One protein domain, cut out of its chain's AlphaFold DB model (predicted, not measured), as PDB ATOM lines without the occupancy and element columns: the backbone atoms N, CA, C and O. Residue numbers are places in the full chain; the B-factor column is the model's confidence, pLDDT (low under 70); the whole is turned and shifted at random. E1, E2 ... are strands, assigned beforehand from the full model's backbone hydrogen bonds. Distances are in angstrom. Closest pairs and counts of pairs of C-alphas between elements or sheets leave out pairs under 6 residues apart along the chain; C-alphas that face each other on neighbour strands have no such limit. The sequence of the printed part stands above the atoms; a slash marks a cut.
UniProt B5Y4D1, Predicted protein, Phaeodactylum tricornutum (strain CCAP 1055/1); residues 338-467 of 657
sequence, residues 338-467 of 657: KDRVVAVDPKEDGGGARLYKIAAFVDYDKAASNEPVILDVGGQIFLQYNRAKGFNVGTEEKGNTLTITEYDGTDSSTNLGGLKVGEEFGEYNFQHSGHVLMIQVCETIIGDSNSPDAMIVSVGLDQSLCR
ATOM      1  N   LYS A 338      32.874  29.514  57.161       94.62
ATOM      2  CA  LYS A 338      33.870  28.436  56.972       94.62
ATOM      3  C   LYS A 338      35.122  28.871  56.194       94.62
ATOM      4  O   LYS A 338      36.204  28.353  56.429       94.62
ATOM      5  N   ASP A 339      35.000  29.863  55.309       96.00
ATOM      6  CA  ASP A 339      36.108  30.479  54.562       96.00
ATOM      7  C   ASP A 339      36.869  31.590  55.329       96.00
ATOM      8  O   ASP A 339      37.754  32.239  54.770       96.00
ATOM      9  N   ARG A 340      36.513  31.824  56.600       97.44
ATOM     10  CA  ARG A 340      37.139  32.724  57.591       97.44
ATOM     11  C   ARG A 340      37.184  32.104  59.001       97.44
ATOM     12  O   ARG A 340      37.352  32.831  59.981       97.44
ATOM     13  N   VAL A 341      37.037  30.784  59.114       97.38
ATOM     14  CA  VAL A 341      37.340  30.031  60.339       97.38
ATOM     15  C   VAL A 341      38.812  29.642  60.279       97.38
ATOM     16  O   VAL A 341      39.276  29.113  59.268       97.38
ATOM     17  N   VAL A 342      39.558  29.906  61.349       97.56
ATOM     18  CA  VAL A 342      40.931  29.411  61.507       97.56
ATOM     19  C   VAL A 342      40.972  28.471  62.701       97.56
ATOM     20  O   VAL A 342      40.753  28.897  63.834       97.56
ATOM     21  N   ALA A 343      41.280  27.205  62.429       96.94
ATOM     22  CA  ALA A 343      41.599  26.229  63.458       96.94
ATOM     23  C   ALA A 343      42.968  26.549  64.080       96.94
ATOM     24  O   ALA A 343      43.945  26.828  63.378       96.94
ATOM     25  N   VAL A 344      43.027  26.499  65.404       95.75
ATOM     26  CA  VAL A 344      44.204  26.714  66.239       95.75
ATOM     27  C   VAL A 344      44.278  25.540  67.203       95.75
ATOM     28  O   VAL A 344      43.352  25.324  67.977       95.75
ATOM     29  N   ASP A 345      45.382  24.801  67.198       95.00
ATOM     30  CA  ASP A 345      45.636  23.760  68.195       95.00
ATOM     31  C   ASP A 345      46.862  24.173  69.016       95.00
ATOM     32  O   ASP A 345      47.993  23.906  68.605       95.00
ATOM     33  N   PRO A 346      46.680  24.829  70.180       92.69
ATOM     34  CA  PRO A 346      47.792  25.300  71.002       92.69
ATOM     35  C   PRO A 346      48.740  24.189  71.468       92.69
ATOM     36  O   PRO A 346      49.877  24.484  71.835       92.69
ATOM     37  N   LYS A 347      48.302  22.925  71.478       89.06
ATOM     38  CA  LYS A 347      49.112  21.776  71.886       89.06
ATOM     39  C   LYS A 347      49.998  21.311  70.730       89.06
ATOM     40  O   LYS A 347      51.212  21.209  70.911       89.06
ATOM     41  N   GLU A 348      49.427  21.086  69.548       87.75
ATOM     42  CA  GLU A 348      50.187  20.677  68.355       87.75
ATOM     43  C   GLU A 348      51.038  21.834  67.784       87.75
ATOM     44  O   GLU A 348      52.109  21.608  67.220       87.75
ATOM     45  N   ASP A 349      50.654  23.089  68.048       86.62
ATOM     46  CA  ASP A 349      51.443  24.298  67.773       86.62
ATOM     47  C   ASP A 349      52.646  24.507  68.721       86.62
ATOM     48  O   ASP A 349      53.373  25.503  68.601       86.62
ATOM     49  N   GLY A 350      52.881  23.579  69.658       85.81
ATOM     50  CA  GLY A 350      54.028  23.578  70.570       85.81
ATOM     51  C   GLY A 350      53.880  24.484  71.799       85.81
ATOM     52  O   GLY A 350      54.887  24.898  72.371       85.81
ATOM     53  N   GLY A 351      52.654  24.843  72.190       87.19
ATOM     54  CA  GLY A 351      52.339  25.677  73.361       87.19
ATOM     55  C   GLY A 351      52.638  27.173  73.210       87.19
ATOM     56  O   GLY A 351      52.223  27.978  74.048       87.19
ATOM     57  N   GLY A 352      53.345  27.566  72.148       92.81
ATOM     58  CA  GLY A 352      53.721  28.951  71.879       92.81
ATOM     59  C   GLY A 352      52.501  29.838  71.651       92.81
ATOM     60  O   GLY A 352      51.702  29.567  70.759       92.81
ATOM     61  N   ALA A 353      52.376  30.925  72.417       95.56
ATOM     62  CA  ALA A 353      51.317  31.895  72.163       95.56
ATOM     63  C   ALA A 353      51.504  32.611  70.820       95.56
ATOM     64  O   ALA A 353      52.624  32.914  70.406       95.56
ATOM     65  N   ARG A 354      50.385  32.907  70.157       96.25
ATOM     66  CA  ARG A 354      50.313  33.584  68.857       96.25
ATOM     67  C   ARG A 354      49.284  34.707  68.902       96.25
ATOM     68  O   ARG A 354      48.317  34.635  69.659       96.25
ATOM     69  N   LEU A 355      49.510  35.745  68.098       97.25
ATOM     70  CA  LEU A 355      48.576  36.856  67.914       97.25
ATOM     71  C   LEU A 355      47.722  36.632  66.664       97.25
ATOM     72  O   LEU A 355      48.255  36.347  65.594       97.25
ATOM     73  N   TYR A 356      46.418  36.846  66.801       97.75
ATOM     74  CA  TYR A 356      45.431  36.757  65.731       97.75
ATOM     75  C   TYR A 356      44.673  38.080  65.623       97.75
ATOM     76  O   TYR A 356      44.260  38.638  66.639       97.75
ATOM     77  N   LYS A 357      44.463  38.575  64.399       98.00
ATOM     78  CA  LYS A 357      43.525  39.672  64.125       98.00
ATOM     79  C   LYS A 357      42.172  39.059  63.776       98.00
ATOM     80  O   LYS A 357      41.997  38.588  62.658       98.00
ATOM     81  N   ILE A 358      41.246  39.055  64.731       98.56
ATOM     82  CA  ILE A 358      39.888  38.540  64.537       98.56
ATOM     83  C   ILE A 358      38.998  39.689  64.062       98.56
ATOM     84  O   ILE A 358      38.784  40.653  64.801       98.56
ATOM     85  N   ALA A 359      38.502  39.607  62.832       98.75
ATOM     86  CA  ALA A 359      37.542  40.550  62.278       98.75
ATOM     87  C   ALA A 359      36.159  40.375  62.928       98.75
ATOM     88  O   ALA A 359      35.726  39.267  63.247       98.75
ATOM     89  N   ALA A 360      35.441  41.478  63.112       98.50
ATOM     90  CA  ALA A 360      34.048  41.460  63.524       98.50
ATOM     91  C   ALA A 360      33.205  40.791  62.434       98.50
ATOM     92  O   ALA A 360      33.233  41.218  61.281       98.50
ATOM     93  N   PHE A 361      32.407  39.785  62.797       97.94
ATOM     94  CA  PHE A 361      31.618  39.031  61.816       97.94
ATOM     95  C   PHE A 361      30.632  39.912  61.031       97.94
ATOM     96  O   PHE A 361      30.381  39.669  59.859       97.94
ATOM     97  N   VAL A 362      30.154  41.001  61.642       98.31
ATOM     98  CA  VAL A 362      29.309  42.036  61.017       98.31
ATOM     99  C   VAL A 362      29.984  42.847  59.904       98.31
ATOM    100  O   VAL A 362      29.291  43.568  59.194       98.31
ATOM    101  N   ASP A 363      31.307  42.751  59.763       98.31
ATOM    102  CA  ASP A 363      32.109  43.340  58.684       98.31
ATOM    103  C   ASP A 363      32.814  42.232  57.852       98.31
ATOM    104  O   ASP A 363      33.873  42.470  57.269       98.31
ATOM    105  N   TYR A 364      32.279  40.999  57.802       97.81
ATOM    106  CA  TYR A 364      32.872  39.868  57.054       97.81
ATOM    107  C   TYR A 364      33.107  40.176  55.563       97.81
ATOM    108  O   TYR A 364      34.084  39.702  54.986       97.81
ATOM    109  N   ASP A 365      32.264  41.006  54.946       96.62
ATOM    110  CA  ASP A 365      32.420  41.475  53.562       96.62
ATOM    111  C   ASP A 365      33.659  42.366  53.347       96.62
ATOM    112  O   ASP A 365      34.125  42.508  52.216       96.62
ATOM    113  N   LYS A 366      34.223  42.914  54.429       97.50
ATOM    114  CA  LYS A 366      35.479  43.682  54.451       97.50
ATOM    115  C   LYS A 366      36.678  42.861  54.925       97.50
ATOM    116  O   LYS A 366      37.812  43.296  54.746       97.50
ATOM    117  N   ALA A 367      36.451  41.706  55.553       96.50
ATOM    118  CA  ALA A 367      37.514  40.867  56.095       96.50
ATOM    119  C   ALA A 367      38.306  40.182  54.969       96.50
ATOM    120  O   ALA A 367      37.761  39.407  54.167       96.50
ATOM    121  N   ALA A 368      39.617  40.434  54.930       93.75
ATOM    122  CA  ALA A 368      40.507  39.794  53.966       93.75
ATOM    123  C   ALA A 368      40.515  38.263  54.149       93.75
ATOM    124  O   ALA A 368      40.178  37.747  55.213       93.75
ATOM    125  N   SER A 369      40.908  37.506  53.120       90.69
ATOM    126  CA  SER A 369      40.868  36.030  53.149       90.69
ATOM    127  C   SER A 369      41.739  35.384  54.233       90.69
ATOM    128  O   SER A 369      41.531  34.224  54.570       90.69
ATOM    129  N   ASN A 370      42.697  36.128  54.784       91.12
ATOM    130  CA  ASN A 370      43.576  35.729  55.879       91.12
ATOM    131  C   ASN A 370      43.188  36.334  57.245       91.12
ATOM    132  O   ASN A 370      43.927  36.150  58.211       91.12
ATOM    133  N   GLU A 371      42.082  37.077  57.333       95.31
ATOM    134  CA  GLU A 371      41.573  37.664  58.575       95.31
ATOM    135  C   GLU A 371      40.422  36.800  59.114       95.31
ATOM    136  O   GLU A 371      39.312  36.875  58.581       95.31
ATOM    137  N   PRO A 372      40.651  35.953  60.135       98.00
ATOM    138  CA  PRO A 372      39.596  35.112  60.682       98.00
ATOM    139  C   PRO A 372      38.458  35.947  61.266       98.00
ATOM    140  O   PRO A 372      38.681  36.969  61.908       98.00
ATOM    141  N   VAL A 373      37.236  35.461  61.095       98.50
ATOM    142  CA  VAL A 373      36.038  35.953  61.791       98.50
ATOM    143  C   VAL A 373      35.737  35.090  63.021       98.50
ATOM    144  O   VAL A 373      35.212  35.585  64.020       98.50
ATOM    145  N   ILE A 374      36.126  33.813  62.960       98.62
ATOM    146  CA  ILE A 374      36.035  32.841  64.048       98.62
ATOM    147  C   ILE A 374      37.409  32.179  64.204       98.62
ATOM    148  O   ILE A 374      38.032  31.799  63.208       98.62
ATOM    149  N   LEU A 375      37.878  32.023  65.442       98.56
ATOM    150  CA  LEU A 375      38.907  31.029  65.758       98.56
ATOM    151  C   LEU A 375      38.236  29.816  66.392       98.56
ATOM    152  O   LEU A 375      37.507  29.978  67.370       98.56
ATOM    153  N   ASP A 376      38.520  28.637  65.853       97.94
ATOM    154  CA  ASP A 376      38.254  27.358  66.509       97.94
ATOM    155  C   ASP A 376      39.532  26.940  67.246       97.94
ATOM    156  O   ASP A 376      40.579  26.740  66.633       97.94
ATOM    157  N   VAL A 377      39.469  26.866  68.570       97.94
ATOM    158  CA  VAL A 377      40.575  26.500  69.451       97.94
ATOM    159  C   VAL A 377      40.370  25.056  69.906       97.94
ATOM    160  O   VAL A 377      39.552  24.759  70.782       97.94
ATOM    161  N   GLY A 378      41.132  24.152  69.290       94.62
ATOM    162  CA  GLY A 378      41.162  22.718  69.576       94.62
ATOM    163  C   GLY A 378      39.901  21.926  69.203       94.62
ATOM    164  O   GLY A 378      39.765  20.800  69.676       94.62
ATOM    165  N   GLY A 379      38.963  22.468  68.419       93.88
ATOM    166  CA  GLY A 379      37.667  21.828  68.157       93.88
ATOM    167  C   GLY A 379      36.693  21.913  69.338       93.88
ATOM    168  O   GLY A 379      35.739  21.137  69.402       93.88
ATOM    169  N   GLN A 380      36.963  22.791  70.313       94.62
ATOM    170  CA  GLN A 380      36.212  22.889  71.570       94.62
ATOM    171  C   GLN A 380      35.812  24.328  71.906       94.62
ATOM    172  O   GLN A 380      34.664  24.549  72.285       94.62
ATOM    173  N   ILE A 381      36.715  25.308  71.773       97.94
ATOM    174  CA  ILE A 381      36.443  26.714  72.114       97.94
ATOM    175  C   ILE A 381      36.400  27.587  70.865       97.94
ATOM    176  O   ILE A 381      37.365  27.680  70.120       97.94
ATOM    177  N   PHE A 382      35.309  28.326  70.703       98.56
ATOM    178  CA  PHE A 382      35.072  29.206  69.568       98.56
ATOM    179  C   PHE A 382      35.145  30.664  70.016       98.56
ATOM    180  O   PHE A 382      34.442  31.078  70.946       98.56
ATOM    181  N   LEU A 383      35.999  31.443  69.350       98.81
ATOM    182  CA  LEU A 383      36.228  32.860  69.625       98.81
ATOM    183  C   LEU A 383      35.661  33.708  68.487       98.81
ATOM    184  O   LEU A 383      36.082  33.568  67.342       98.81
ATOM    185  N   GLN A 384      34.743  34.619  68.810       98.75
ATOM    186  CA  GLN A 384      34.115  35.531  67.846       98.75
ATOM    187  C   GLN A 384      34.049  36.945  68.427       98.75
ATOM    188  O   GLN A 384      33.647  37.130  69.577       98.75
ATOM    189  N   TYR A 385      34.399  37.967  67.640       98.75
ATOM    190  CA  TYR A 385      34.196  39.353  68.066       98.75
ATOM    191  C   TYR A 385      32.720  39.741  67.889       98.75
ATOM    192  O   TYR A 385      32.273  40.073  66.788       98.75
ATOM    193  N   ASN A 386      31.945  39.689  68.980       98.56
ATOM    194  CA  ASN A 386      30.503  39.935  68.976       98.56
ATOM    195  C   ASN A 386      30.187  41.440  68.954       98.56
ATOM    196  O   ASN A 386      29.740  42.040  69.933       98.56
ATOM    197  N   ARG A 387      30.511  42.092  67.838       98.50
ATOM    198  CA  ARG A 387      30.389  43.539  67.652       98.50
ATOM    199  C   ARG A 387      28.922  43.967  67.538       98.50
ATOM    200  O   ARG A 387      28.234  43.574  66.598       98.50
ATOM    201  N   ALA A 388      28.464  44.846  68.431       98.38
ATOM    202  CA  ALA A 388      27.114  45.408  68.377       98.38
ATOM    203  C   ALA A 388      27.047  46.554  67.346       98.38
ATOM    204  O   ALA A 388      27.297  47.722  67.661       98.38
ATOM    205  N   LYS A 389      26.802  46.200  66.079       97.56
ATOM    206  CA  LYS A 389      26.837  47.089  64.901       97.56
ATOM    207  C   LYS A 389      25.964  46.508  63.784       97.56
ATOM    208  O   LYS A 389      25.845  45.293  63.656       97.56
ATOM    209  N   GLY A 390      25.370  47.373  62.961       96.88
ATOM    210  CA  GLY A 390      24.600  46.958  61.782       96.88
ATOM    211  C   GLY A 390      23.422  46.046  62.134       96.88
ATOM    212  O   GLY A 390      22.578  46.398  62.954       96.88
ATOM    213  N   PHE A 391      23.369  44.863  61.524       97.88
ATOM    214  CA  PHE A 391      22.338  43.856  61.797       97.88
ATOM    215  C   PHE A 391      22.498  43.140  63.152       97.88
ATOM    216  O   PHE A 391      21.573  42.452  63.565       97.88
ATOM    217  N   ASN A 392      23.618  43.341  63.857       98.50
ATOM    218  CA  ASN A 392      23.869  42.832  65.209       98.50
ATOM    219  C   ASN A 392      23.798  43.943  66.283       98.50
ATOM    220  O   ASN A 392      24.347  43.816  67.370       98.50
ATOM    221  N   VAL A 393      23.202  45.101  65.975       98.00
ATOM    222  CA  VAL A 393      23.186  46.269  66.882       98.00
ATOM    223  C   VAL A 393      22.418  46.033  68.192       98.00
ATOM    224  O   VAL A 393      22.681  46.710  69.182       98.00
ATOM    225  N   GLY A 394      21.482  45.085  68.197       96.94
ATOM    226  CA  GLY A 394      20.622  44.742  69.327       96.94
ATOM    227  C   GLY A 394      21.145  43.619  70.223       96.94
ATOM    228  O   GLY A 394      20.371  43.147  71.043       96.94
ATOM    229  N   THR A 395      22.401  43.176  70.079       96.38
ATOM    230  CA  THR A 395      23.022  42.201  70.994       96.38
ATOM    231  C   THR A 395      22.934  42.674  72.443       96.38
ATOM    232  O   THR A 395      23.574  43.657  72.824       96.38
ATOM    233  N   GLU A 396      22.152  41.962  73.254       90.88
ATOM    234  CA  GLU A 396      21.852  42.368  74.631       90.88
ATOM    235  C   GLU A 396      22.978  41.993  75.610       90.88
ATOM    236  O   GLU A 396      23.265  42.740  76.547       90.88
ATOM    237  N   GLU A 397      23.654  40.865  75.380       95.81
ATOM    238  CA  GLU A 397      24.693  40.329  76.262       95.81
ATOM    239  C   GLU A 397      26.070  40.296  75.578       95.81
ATOM    240  O   GLU A 397      26.190  39.927  74.411       95.81
ATOM    241  N   LYS A 398      27.129  40.694  76.301       97.25
ATOM    242  CA  LYS A 398      28.544  40.697  75.848       97.25
ATOM    243  C   LYS A 398      28.794  41.359  74.474       97.25
ATOM    244  O   LYS A 398      29.835  41.141  73.851       97.25
ATOM    245  N   GLY A 399      27.899  42.249  74.039       97.81
ATOM    246  CA  GLY A 399      28.090  43.083  72.856       97.81
ATOM    247  C   GLY A 399      29.359  43.938  72.954       97.81
ATOM    248  O   GLY A 399      29.652  44.544  73.986       97.81
ATOM    249  N   ASN A 400      30.107  44.008  71.852       98.44
ATOM    250  CA  ASN A 400      31.428  44.638  71.732       98.44
ATOM    251  C   ASN A 400      32.548  43.962  72.547       98.44
ATOM    252  O   ASN A 400      33.524  44.621  72.902       98.44
ATOM    253  N   THR A 401      32.440  42.655  72.795       98.75
ATOM    254  CA  THR A 401      33.503  41.839  73.408       98.75
ATOM    255  C   THR A 401      33.873  40.651  72.516       98.75
ATOM    256  O   THR A 401      33.113  40.286  71.613       98.75
ATOM    257  N   LEU A 402      35.032  40.040  72.761       98.81
ATOM    258  CA  LEU A 402      35.355  38.719  72.229       98.81
ATOM    259  C   LEU A 402      34.592  37.665  73.041       98.81
ATOM    260  O   LEU A 402      34.980  37.373  74.170       98.81
ATOM    261  N   THR A 403      33.518  37.106  72.487       98.69
ATOM    262  CA  THR A 403      32.769  36.020  73.134       98.69
ATOM    263  C   THR A 403      33.529  34.706  73.030       98.69
ATOM    264  O   THR A 403      34.055  34.391  71.960       98.69
ATOM    265  N   ILE A 404      33.531  33.945  74.124       98.62
ATOM    266  CA  ILE A 404      34.140  32.618  74.242       98.62
ATOM    267  C   ILE A 404      33.014  31.603  74.430       98.62
ATOM    268  O   ILE A 404      32.296  31.661  75.432       98.62
ATOM    269  N   THR A 405      32.851  30.681  73.484       98.25
ATOM    270  CA  THR A 405      31.814  29.639  73.552       98.25
ATOM    271  C   THR A 405      32.410  28.253  73.391       98.25
ATOM    272  O   THR A 405      33.097  28.002  72.408       98.25
ATOM    273  N   GLU A 406      32.118  27.364  74.331       96.69
ATOM    274  CA  GLU A 406      32.510  25.957  74.328       96.69
ATOM    275  C   GLU A 406      31.458  25.080  73.639       96.69
ATOM    276  O   GLU A 406      30.260  25.293  73.826       96.69
ATOM    277  N   TYR A 407      31.911  24.081  72.886       93.38
ATOM    278  CA  TYR A 407      31.118  22.973  72.353       93.38
ATOM    279  C   TYR A 407      31.055  21.809  73.353       93.38
ATOM    280  O   TYR A 407      32.087  21.367  73.853       93.38
ATOM    281  N   ASP A 408      29.857  21.276  73.618       83.56
ATOM    282  CA  ASP A 408      29.648  20.191  74.596       83.56
ATOM    283  C   ASP A 408      29.492  18.781  73.989       83.56
ATOM    284  O   ASP A 408      29.259  17.814  74.717       83.56
ATOM    285  N   GLY A 409      29.617  18.652  72.665       81.62
ATOM    286  CA  GLY A 409      29.420  17.389  71.947       81.62
ATOM    287  C   GLY A 409      28.036  17.192  71.315       81.62
ATOM    288  O   GLY A 409      27.826  16.149  70.701       81.62
ATOM    289  N   THR A 410      27.084  18.125  71.462       75.69
ATOM    290  CA  THR A 410      25.671  17.916  71.058       75.69
ATOM    291  C   THR A 410      25.077  19.016  70.162       75.69
ATOM    292  O   THR A 410      23.904  19.345  70.295       75.69
ATOM    293  N   ASP A 411      25.882  19.673  69.322       82.94
ATOM    294  CA  ASP A 411      25.595  20.960  68.636       82.94
ATOM    295  C   ASP A 411      25.127  22.107  69.585       82.94
ATOM    296  O   ASP A 411      24.815  23.235  69.163       82.94
ATOM    297  N   SER A 412      25.110  21.865  70.902       90.00
ATOM    298  CA  SER A 412      24.864  22.840  71.966       90.00
ATOM    299  C   SER A 412      26.151  23.613  72.268       90.00
ATOM    300  O   SER A 412      27.246  23.208  71.883       90.00
ATOM    301  N   SER A 413      26.028  24.782  72.898       95.12
ATOM    302  CA  SER A 413      27.204  25.580  73.277       95.12
ATOM    303  C   SER A 413      27.055  26.201  74.649       95.12
ATOM    304  O   SER A 413      25.971  26.690  74.958       95.12
ATOM    305  N   THR A 414      28.137  26.287  75.416       96.88
ATOM    306  CA  THR A 414      28.176  27.014  76.689       96.88
ATOM    307  C   THR A 414      29.020  28.277  76.560       96.88
ATOM    308  O   THR A 414      30.166  28.233  76.126       96.88
ATOM    309  N   ASN A 415      28.472  29.423  76.944       97.56
ATOM    310  CA  ASN A 415      29.202  30.681  77.010       97.56
ATOM    311  C   ASN A 415      30.098  30.701  78.255       97.56
ATOM    312  O   ASN A 415      29.613  30.588  79.383       97.56
ATOM    313  N   LEU A 416      31.405  30.834  78.031       97.56
ATOM    314  CA  LEU A 416      32.431  30.864  79.074       97.56
ATOM    315  C   LEU A 416      32.823  32.293  79.478       97.56
ATOM    316  O   LEU A 416      33.433  32.495  80.529       97.56
ATOM    317  N   GLY A 417      32.489  33.297  78.661       97.56
ATOM    318  CA  GLY A 417      32.812  34.692  78.936       97.56
ATOM    319  C   GLY A 417      32.781  35.605  77.711       97.56
ATOM    320  O   GLY A 417      32.522  35.191  76.581       97.56
ATOM    321  N   GLY A 418      33.060  36.885  77.955       98.12
ATOM    322  CA  GLY A 418      33.238  37.903  76.923       98.12
ATOM    323  C   GLY A 418      34.352  38.858  77.332       98.12
ATOM    324  O   GLY A 418      34.230  39.491  78.378       98.12
ATOM    325  N   LEU A 419      35.426  38.941  76.544       98.69
ATOM    326  CA  LEU A 419      36.629  39.711  76.881       98.69
ATOM    327  C   LEU A 419      36.673  41.075  76.183       98.69
ATOM    328  O   LEU A 419      36.462  41.192  74.972       98.69
ATOM    329  N   LYS A 420      37.019  42.112  76.942       98.38
ATOM    330  CA  LYS A 420      37.426  43.439  76.459       98.38
ATOM    331  C   LYS A 420      38.948  43.553  76.428       98.38
ATOM    332  O   LYS A 420      39.665  42.715  76.964       98.38
ATOM    333  N   VAL A 421      39.450  44.635  75.834       98.06
ATOM    334  CA  VAL A 421      40.887  44.961  75.805       98.06
ATOM    335  C   VAL A 421      41.495  44.916  77.212       98.06
ATOM    336  O   VAL A 421      41.031  45.603  78.119       98.06
ATOM    337  N   GLY A 422      42.552  44.118  77.365       96.50
ATOM    338  CA  GLY A 422      43.266  43.866  78.616       96.50
ATOM    339  C   GLY A 422      42.750  42.663  79.415       96.50
ATOM    340  O   GLY A 422      43.514  42.105  80.202       96.50
ATOM    341  N   GLU A 423      41.505  42.228  79.205       98.06
ATOM    342  CA  GLU A 423      40.908  41.092  79.914       98.06
ATOM    343  C   GLU A 423      41.400  39.755  79.336       98.06
ATOM    344  O   GLU A 423      41.624  39.616  78.129       98.06
ATOM    345  N   GLU A 424      41.576  38.769  80.218       97.12
ATOM    346  CA  GLU A 424      42.083  37.430  79.905       97.12
ATOM    347  C   GLU A 424      41.151  36.331  80.435       97.12
ATOM    348  O   GLU A 424      40.476  36.498  81.451       97.12
ATOM    349  N   PHE A 425      41.133  35.203  79.732       98.06
ATOM    350  CA  PHE A 425      40.466  33.959  80.091       98.06
ATOM    351  C   PHE A 425      41.516  32.848  80.217       98.06
ATOM    352  O   PHE A 425      42.478  32.809  79.445       98.06
ATOM    353  N   GLY A 426      41.318  31.959  81.192       97.12
ATOM    354  CA  GLY A 426      42.211  30.844  81.489       97.12
ATOM    355  C   GLY A 426      41.435  29.549  81.720       97.12
ATOM    356  O   GLY A 426      40.652  29.483  82.668       97.12
ATOM    357  N   GLU A 427      41.683  28.515  80.916       96.38
ATOM    358  CA  GLU A 427      41.138  27.168  81.142       96.38
ATOM    359  C   GLU A 427      42.237  26.209  81.613       96.38
ATOM    360  O   GLU A 427      43.224  25.969  80.916       96.38
ATOM    361  N   TYR A 428      42.077  25.655  82.814       96.31
ATOM    362  CA  TYR A 428      43.055  24.747  83.408       96.31
ATOM    363  C   TYR A 428      43.038  23.363  82.761       96.31
ATOM    364  O   TYR A 428      41.989  22.731  82.680       96.31
ATOM    365  N   ASN A 429      44.227  22.832  82.455       94.06
ATOM    366  CA  ASN A 429      44.412  21.486  81.909       94.06
ATOM    367  C   ASN A 429      43.665  21.282  80.576       94.06
ATOM    368  O   ASN A 429      43.121  20.202  80.329       94.06
ATOM    369  N   PHE A 430      43.667  22.316  79.723       94.75
ATOM    370  CA  PHE A 430      43.006  22.311  78.415       94.75
ATOM    371  C   PHE A 430      43.368  21.040  77.642       94.75
ATOM    372  O   PHE A 430      44.552  20.718  77.485       94.75
ATOM    373  N   GLN A 431      42.349  20.279  77.238       91.62
ATOM    374  CA  GLN A 431      42.474  18.998  76.530       91.62
ATOM    375  C   GLN A 431      43.458  17.991  77.160       91.62
ATOM    376  O   GLN A 431      44.125  17.226  76.464       91.62
ATOM    377  N   HIS A 432      43.532  17.955  78.495       93.25
ATOM    378  CA  HIS A 432      44.430  17.084  79.266       93.25
ATOM    379  C   HIS A 432      45.932  17.342  79.028       93.25
ATOM    380  O   HIS A 432      46.763  16.472  79.290       93.25
ATOM    381  N   SER A 433      46.293  18.537  78.551       92.31
ATOM    382  CA  SER A 433      47.684  18.930  78.284       92.31
ATOM    383  C   SER A 433      48.552  19.080  79.540       92.31
ATOM    384  O   SER A 433      49.774  19.053  79.439       92.31
ATOM    385  N   GLY A 434      47.949  19.264  80.720       94.19
ATOM    386  CA  GLY A 434      48.636  19.697  81.941       94.19
ATOM    387  C   GLY A 434      48.902  21.209  82.018       94.19
ATOM    388  O   GLY A 434      49.393  21.671  83.047       94.19
ATOM    389  N   HIS A 435      48.550  21.966  80.976       95.75
ATOM    390  CA  HIS A 435      48.792  23.404  80.833       95.75
ATOM    391  C   HIS A 435      47.488  24.215  80.887       95.75
ATOM    392  O   HIS A 435      46.392  23.664  80.747       95.75
ATOM    393  N   VAL A 436      47.587  25.526  81.102       97.00
ATOM    394  CA  VAL A 436      46.447  26.453  81.068       97.00
ATOM    395  C   VAL A 436      46.323  27.053  79.668       97.00
ATOM    396  O   VAL A 436      47.266  27.680  79.189       97.00
ATOM    397  N   LEU A 437      45.168  26.917  79.013       97.75
ATOM    398  CA  LEU A 437      44.867  27.700  77.812       97.75
ATOM    399  C   LEU A 437      44.654  29.156  78.221       97.75
ATOM    400  O   LEU A 437      43.731  29.447  78.974       97.75
ATOM    401  N   MET A 438      45.486  30.055  77.703       97.62
ATOM    402  CA  MET A 438      45.409  31.495  77.930       97.62
ATOM    403  C   MET A 438      44.909  32.202  76.669       97.62
ATOM    404  O   MET A 438      45.522  32.105  75.603       97.62
ATOM    405  N   ILE A 439      43.818  32.956  76.809       98.44
ATOM    406  CA  ILE A 439      43.246  33.817  75.766       98.44
ATOM    407  C   ILE A 439      43.182  35.247  76.313       98.44
ATOM    408  O   ILE A 439      42.650  35.461  77.397       98.44
ATOM    409  N   GLN A 440      43.703  36.242  75.591       98.38
ATOM    410  CA  GLN A 440      43.672  37.649  76.026       98.38
ATOM    411  C   GLN A 440      43.450  38.598  74.849       98.38
ATOM    412  O   GLN A 440      44.093  38.456  73.810       98.38
ATOM    413  N   VAL A 441      42.588  39.604  75.019       98.50
ATOM    414  CA  VAL A 441      42.395  40.659  74.010       98.50
ATOM    415  C   VAL A 441      43.433  41.757  74.233       98.50
ATOM    416  O   VAL A 441      43.412  42.453  75.247       98.50
ATOM    417  N   CYS A 442      44.343  41.934  73.282       98.25
ATOM    418  CA  CYS A 442      45.423  42.915  73.361       98.25
ATOM    419  C   CYS A 442      44.976  44.322  72.941       98.25
ATOM    420  O   CYS A 442      45.406  45.308  73.533       98.25
ATOM    421  N   GLU A 443      44.133  44.416  71.907       97.62
ATOM    422  CA  GLU A 443      43.737  45.675  71.264       97.62
ATOM    423  C   GLU A 443      42.390  45.518  70.537       97.62
ATOM    424  O   GLU A 443      42.011  44.415  70.141       97.62
ATOM    425  N   THR A 444      41.665  46.622  70.340       97.81
ATOM    426  CA  THR A 444      40.531  46.712  69.407       97.81
ATOM    427  C   THR A 444      40.866  47.717  68.313       97.81
ATOM    428  O   THR A 444      41.195  48.864  68.602       97.81
ATOM    429  N   ILE A 445      40.742  47.283  67.063       98.00
ATOM    430  CA  ILE A 445      40.922  48.090  65.860       98.00
ATOM    431  C   ILE A 445      39.538  48.551  65.400       98.00
ATOM    432  O   ILE A 445      38.634  47.734  65.218       98.00
ATOM    433  N   ILE A 446      39.374  49.856  65.200       97.50
ATOM    434  CA  ILE A 446      38.178  50.424  64.571       97.50
ATOM    435  C   ILE A 446      38.407  50.423  63.058       97.50
ATOM    436  O   ILE A 446      39.419  50.947  62.592       97.50
ATOM    437  N   GLY A 447      37.491  49.805  62.315       95.69
ATOM    438  CA  GLY A 447      37.541  49.713  60.863       95.69
ATOM    439  C   GLY A 447      36.993  50.956  60.164       95.69
ATOM    440  O   GLY A 447      36.675  51.974  60.783       95.69
ATOM    441  N   ASP A 448      36.842  50.856  58.846       95.06
ATOM    442  CA  ASP A 448      36.302  51.915  57.997       95.06
ATOM    443  C   ASP A 448      35.314  51.350  56.949       95.06
ATOM    444  O   ASP A 448      34.560  50.402  57.217       95.06
ATOM    445  N   SER A 449      35.233  51.966  55.765       92.81
ATOM    446  CA  SER A 449      34.412  51.458  54.661       92.81
ATOM    447  C   SER A 449      34.990  50.201  54.005       92.81
ATOM    448  O   SER A 449      34.225  49.434  53.432       92.81
ATOM    449  N   ASN A 450      36.307  49.995  54.088       94.75
ATOM    450  CA  ASN A 450      37.061  48.957  53.378       94.75
ATOM    451  C   ASN A 450      37.754  47.960  54.326       94.75
ATOM    452  O   ASN A 450      38.175  46.900  53.878       94.75
ATOM    453  N   SER A 451      37.891  48.304  55.609       96.62
ATOM    454  CA  SER A 451      38.516  47.490  56.658       96.62
ATOM    455  C   SER A 451      37.497  47.141  57.752       96.62
ATOM    456  O   SER A 451      36.700  48.010  58.119       96.62
ATOM    457  N   PRO A 452      37.509  45.920  58.317       98.19
ATOM    458  CA  PRO A 452      36.580  45.528  59.375       98.19
ATOM    459  C   PRO A 452      36.948  46.149  60.732       98.19
ATOM    460  O   PRO A 452      38.126  46.408  61.000       98.19
ATOM    461  N   ASP A 453      35.962  46.327  61.624       98.62
ATOM    462  CA  ASP A 453      36.269  46.415  63.061       98.62
ATOM    463  C   ASP A 453      36.911  45.077  63.476       98.62
ATOM    464  O   ASP A 453      36.494  44.024  62.998       98.62
ATOM    465  N   ALA A 454      37.925  45.071  64.342       98.62
ATOM    466  CA  ALA A 454      38.644  43.842  64.691       98.62
ATOM    467  C   ALA A 454      39.205  43.861  66.121       98.62
ATOM    468  O   ALA A 454      39.316  44.912  66.749       98.62
ATOM    469  N   MET A 455      39.618  42.700  66.622       98.56
ATOM    470  CA  MET A 455      40.381  42.559  67.863       98.56
ATOM    471  C   MET A 455      41.707  41.845  67.606       98.56
ATOM    472  O   MET A 455      41.752  40.863  66.868       98.56
ATOM    473  N   ILE A 456      42.783  42.320  68.237       98.44
ATOM    474  CA  ILE A 456      44.043  41.575  68.324       98.44
ATOM    475  C   ILE A 456      43.972  40.697  69.568       98.44
ATOM    476  O   ILE A 456      43.808  41.212  70.674       98.44
ATOM    477  N   VAL A 457      44.091  39.386  69.391       98.44
ATOM    478  CA  VAL A 457      43.903  38.382  70.444       98.44
ATOM    479  C   VAL A 457      45.138  37.497  70.537       98.44
ATOM    480  O   VAL A 457      45.603  36.973  69.528       98.44
ATOM    481  N   SER A 458      45.667  37.323  71.746       98.12
ATOM    482  CA  SER A 458      46.683  36.316  72.047       98.12
ATOM    483  C   SER A 458      46.008  35.007  72.440       98.12
ATOM    484  O   SER A 458      45.151  35.022  73.320       98.12
ATOM    485  N   VAL A 459      46.439  33.890  71.853       98.12
ATOM    486  CA  VAL A 459      46.017  32.522  72.217       98.12
ATOM    487  C   VAL A 459      47.266  31.655  72.385       98.12
ATOM    488  O   VAL A 459      48.148  31.709  71.527       98.12
ATOM    489  N   GLY A 460      47.376  30.885  73.472       96.94
ATOM    490  CA  GLY A 460      48.509  29.984  73.726       96.94
ATOM    491  C   GLY A 460      48.401  29.204  75.037       96.94
ATOM    492  O   GLY A 460      47.422  29.350  75.762       96.94
ATOM    493  N   LEU A 461      49.416  28.395  75.358       97.06
ATOM    494  CA  LEU A 461      49.499  27.679  76.636       97.06
ATOM    495  C   LEU A 461      50.399  28.432  77.632       97.06
ATOM    496  O   LEU A 461      51.495  28.866  77.278       97.06
ATOM    497  N   ASP A 462      49.913  28.600  78.865       96.00
ATOM    498  CA  ASP A 462      50.536  29.261  80.030       96.00
ATOM    499  C   ASP A 462      51.014  30.721  79.843       96.00
ATOM    500  O   ASP A 462      51.533  31.330  80.782       96.00
ATOM    501  N   GLN A 463      50.857  31.317  78.657       93.69
ATOM    502  CA  GLN A 463      51.455  32.609  78.310       93.69
ATOM    503  C   GLN A 463      50.575  33.452  77.371       93.69
ATOM    504  O   GLN A 463      49.787  32.929  76.587       93.69
ATOM    505  N   SER A 464      50.764  34.775  77.409       95.25
ATOM    506  CA  SER A 464      50.115  35.742  76.512       95.25
ATOM    507  C   SER A 464      51.131  36.741  75.956       95.25
ATOM    508  O   SER A 464      52.021  37.209  76.672       95.25
ATOM    509  N   LEU A 465      50.976  37.106  74.681       96.31
ATOM    510  CA  LEU A 465      51.820  38.080  73.988       96.31
ATOM    511  C   LEU A 465      51.357  39.536  74.148       96.31
ATOM    512  O   LEU A 465      52.117  40.439  73.793       96.31
ATOM    513  N   CYS A 466      50.171  39.807  74.706       93.88
ATOM    514  CA  CYS A 466      49.632  41.175  74.764       93.88
ATOM    515  C   CYS A 466      50.537  42.162  75.523       93.88
ATOM    516  O   CYS A 466      50.640  43.327  75.143       93.88
ATOM    517  N   ARG A 467      51.265  41.688  76.547       77.69
ATOM    518  CA  ARG A 467      52.230  42.503  77.311       77.69
ATOM    519  C   ARG A 467      53.472  42.903  76.501       77.69
ATOM    520  O   ARG A 467      54.105  43.900  76.827       77.69
TER     521      ARG A 467
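What this domain is: This is residues 338 to 467 of the 657 residues of the protein "Predicted protein" of Phaeodactylum tricornutum (strain CCAP 1055/1) (UniProt B5Y4D1). Two strongly twisted sheets lie face to face as a sandwich: a five-stranded sheet, E1 E3 E4 E5 E6, over a four-stranded one, E2 E9 E8 E7, with long loops around them. The five-stranded sheet is mixed, with E1 and E3 parallel; the four-stranded one is antiparallel throughout. The printed part has 130 residues, no named helix and nine strands, E1 to E9 in order along the chain; its class is all strand, though under half of the residues, 57, are in named elements. The whole is compact, with a radius of gyration of the C-alphas of 14.1 A, and spans 43 by 32 by 27 A.

Where its parts are: In the five-stranded sheet, E1 is residues 341 to 344, beginning at C-alpha 341 at (37.340, 30.031, 60.339), E3 is 374 to 377, E4 is 381 to 386, E5 is 401 to 407, 19.0 A long, and E6 is 413 to 419, 17.4 A. In the other sheet, E2 is residues 354 to 359, 16.0 A, E9 is 454 to 461, 22.8 A, E8 is 436 to 445, 27.0 A, and E7 is 424 to 428. E9 ends at C-alpha 461 at (49.499, 27.679, 76.636).

How they stand to each other: E1 and E6 are the edge strands of the larger sheet. E1 is parallel to E3, with N 344 and O 376 2.7 A apart. E3, E4, E5 and E6 form a meander, each strand the antiparallel neighbour of the one before; N 377 and O 381 are 2.7 A apart between E3 and E4, N 382 and O 405 2.8 A between E4 and E5, and N 406 and O 414 2.8 A between E5 and E6. E7, E8 and E9 form a second meander, with N 425 and O 439 2.8 A apart and N 438 and O 460 2.8 A apart. E2 is antiparallel to E9, with N 356 and O 457 2.8 A apart. Between the sheets the best planes are 14 degrees apart and the strands stand at 27 degrees. The closest C-alphas of E6 and E8 are Leu 419 and Val 441, 6.5 A apart; those of E2 and E4 are Ile 358 and Tyr 385, 6.7 A. E1 and E2 are apart.

The domain as a whole: The C-alphas of Gly 434 and Ser 449 are the two farthest apart, 44.2 A. The printed part has no cut. The long links are E2 to E3 and E4 to E5, 14 residues each. The mean pLDDT of the printed part is 95.7, and no printed residue is under 70.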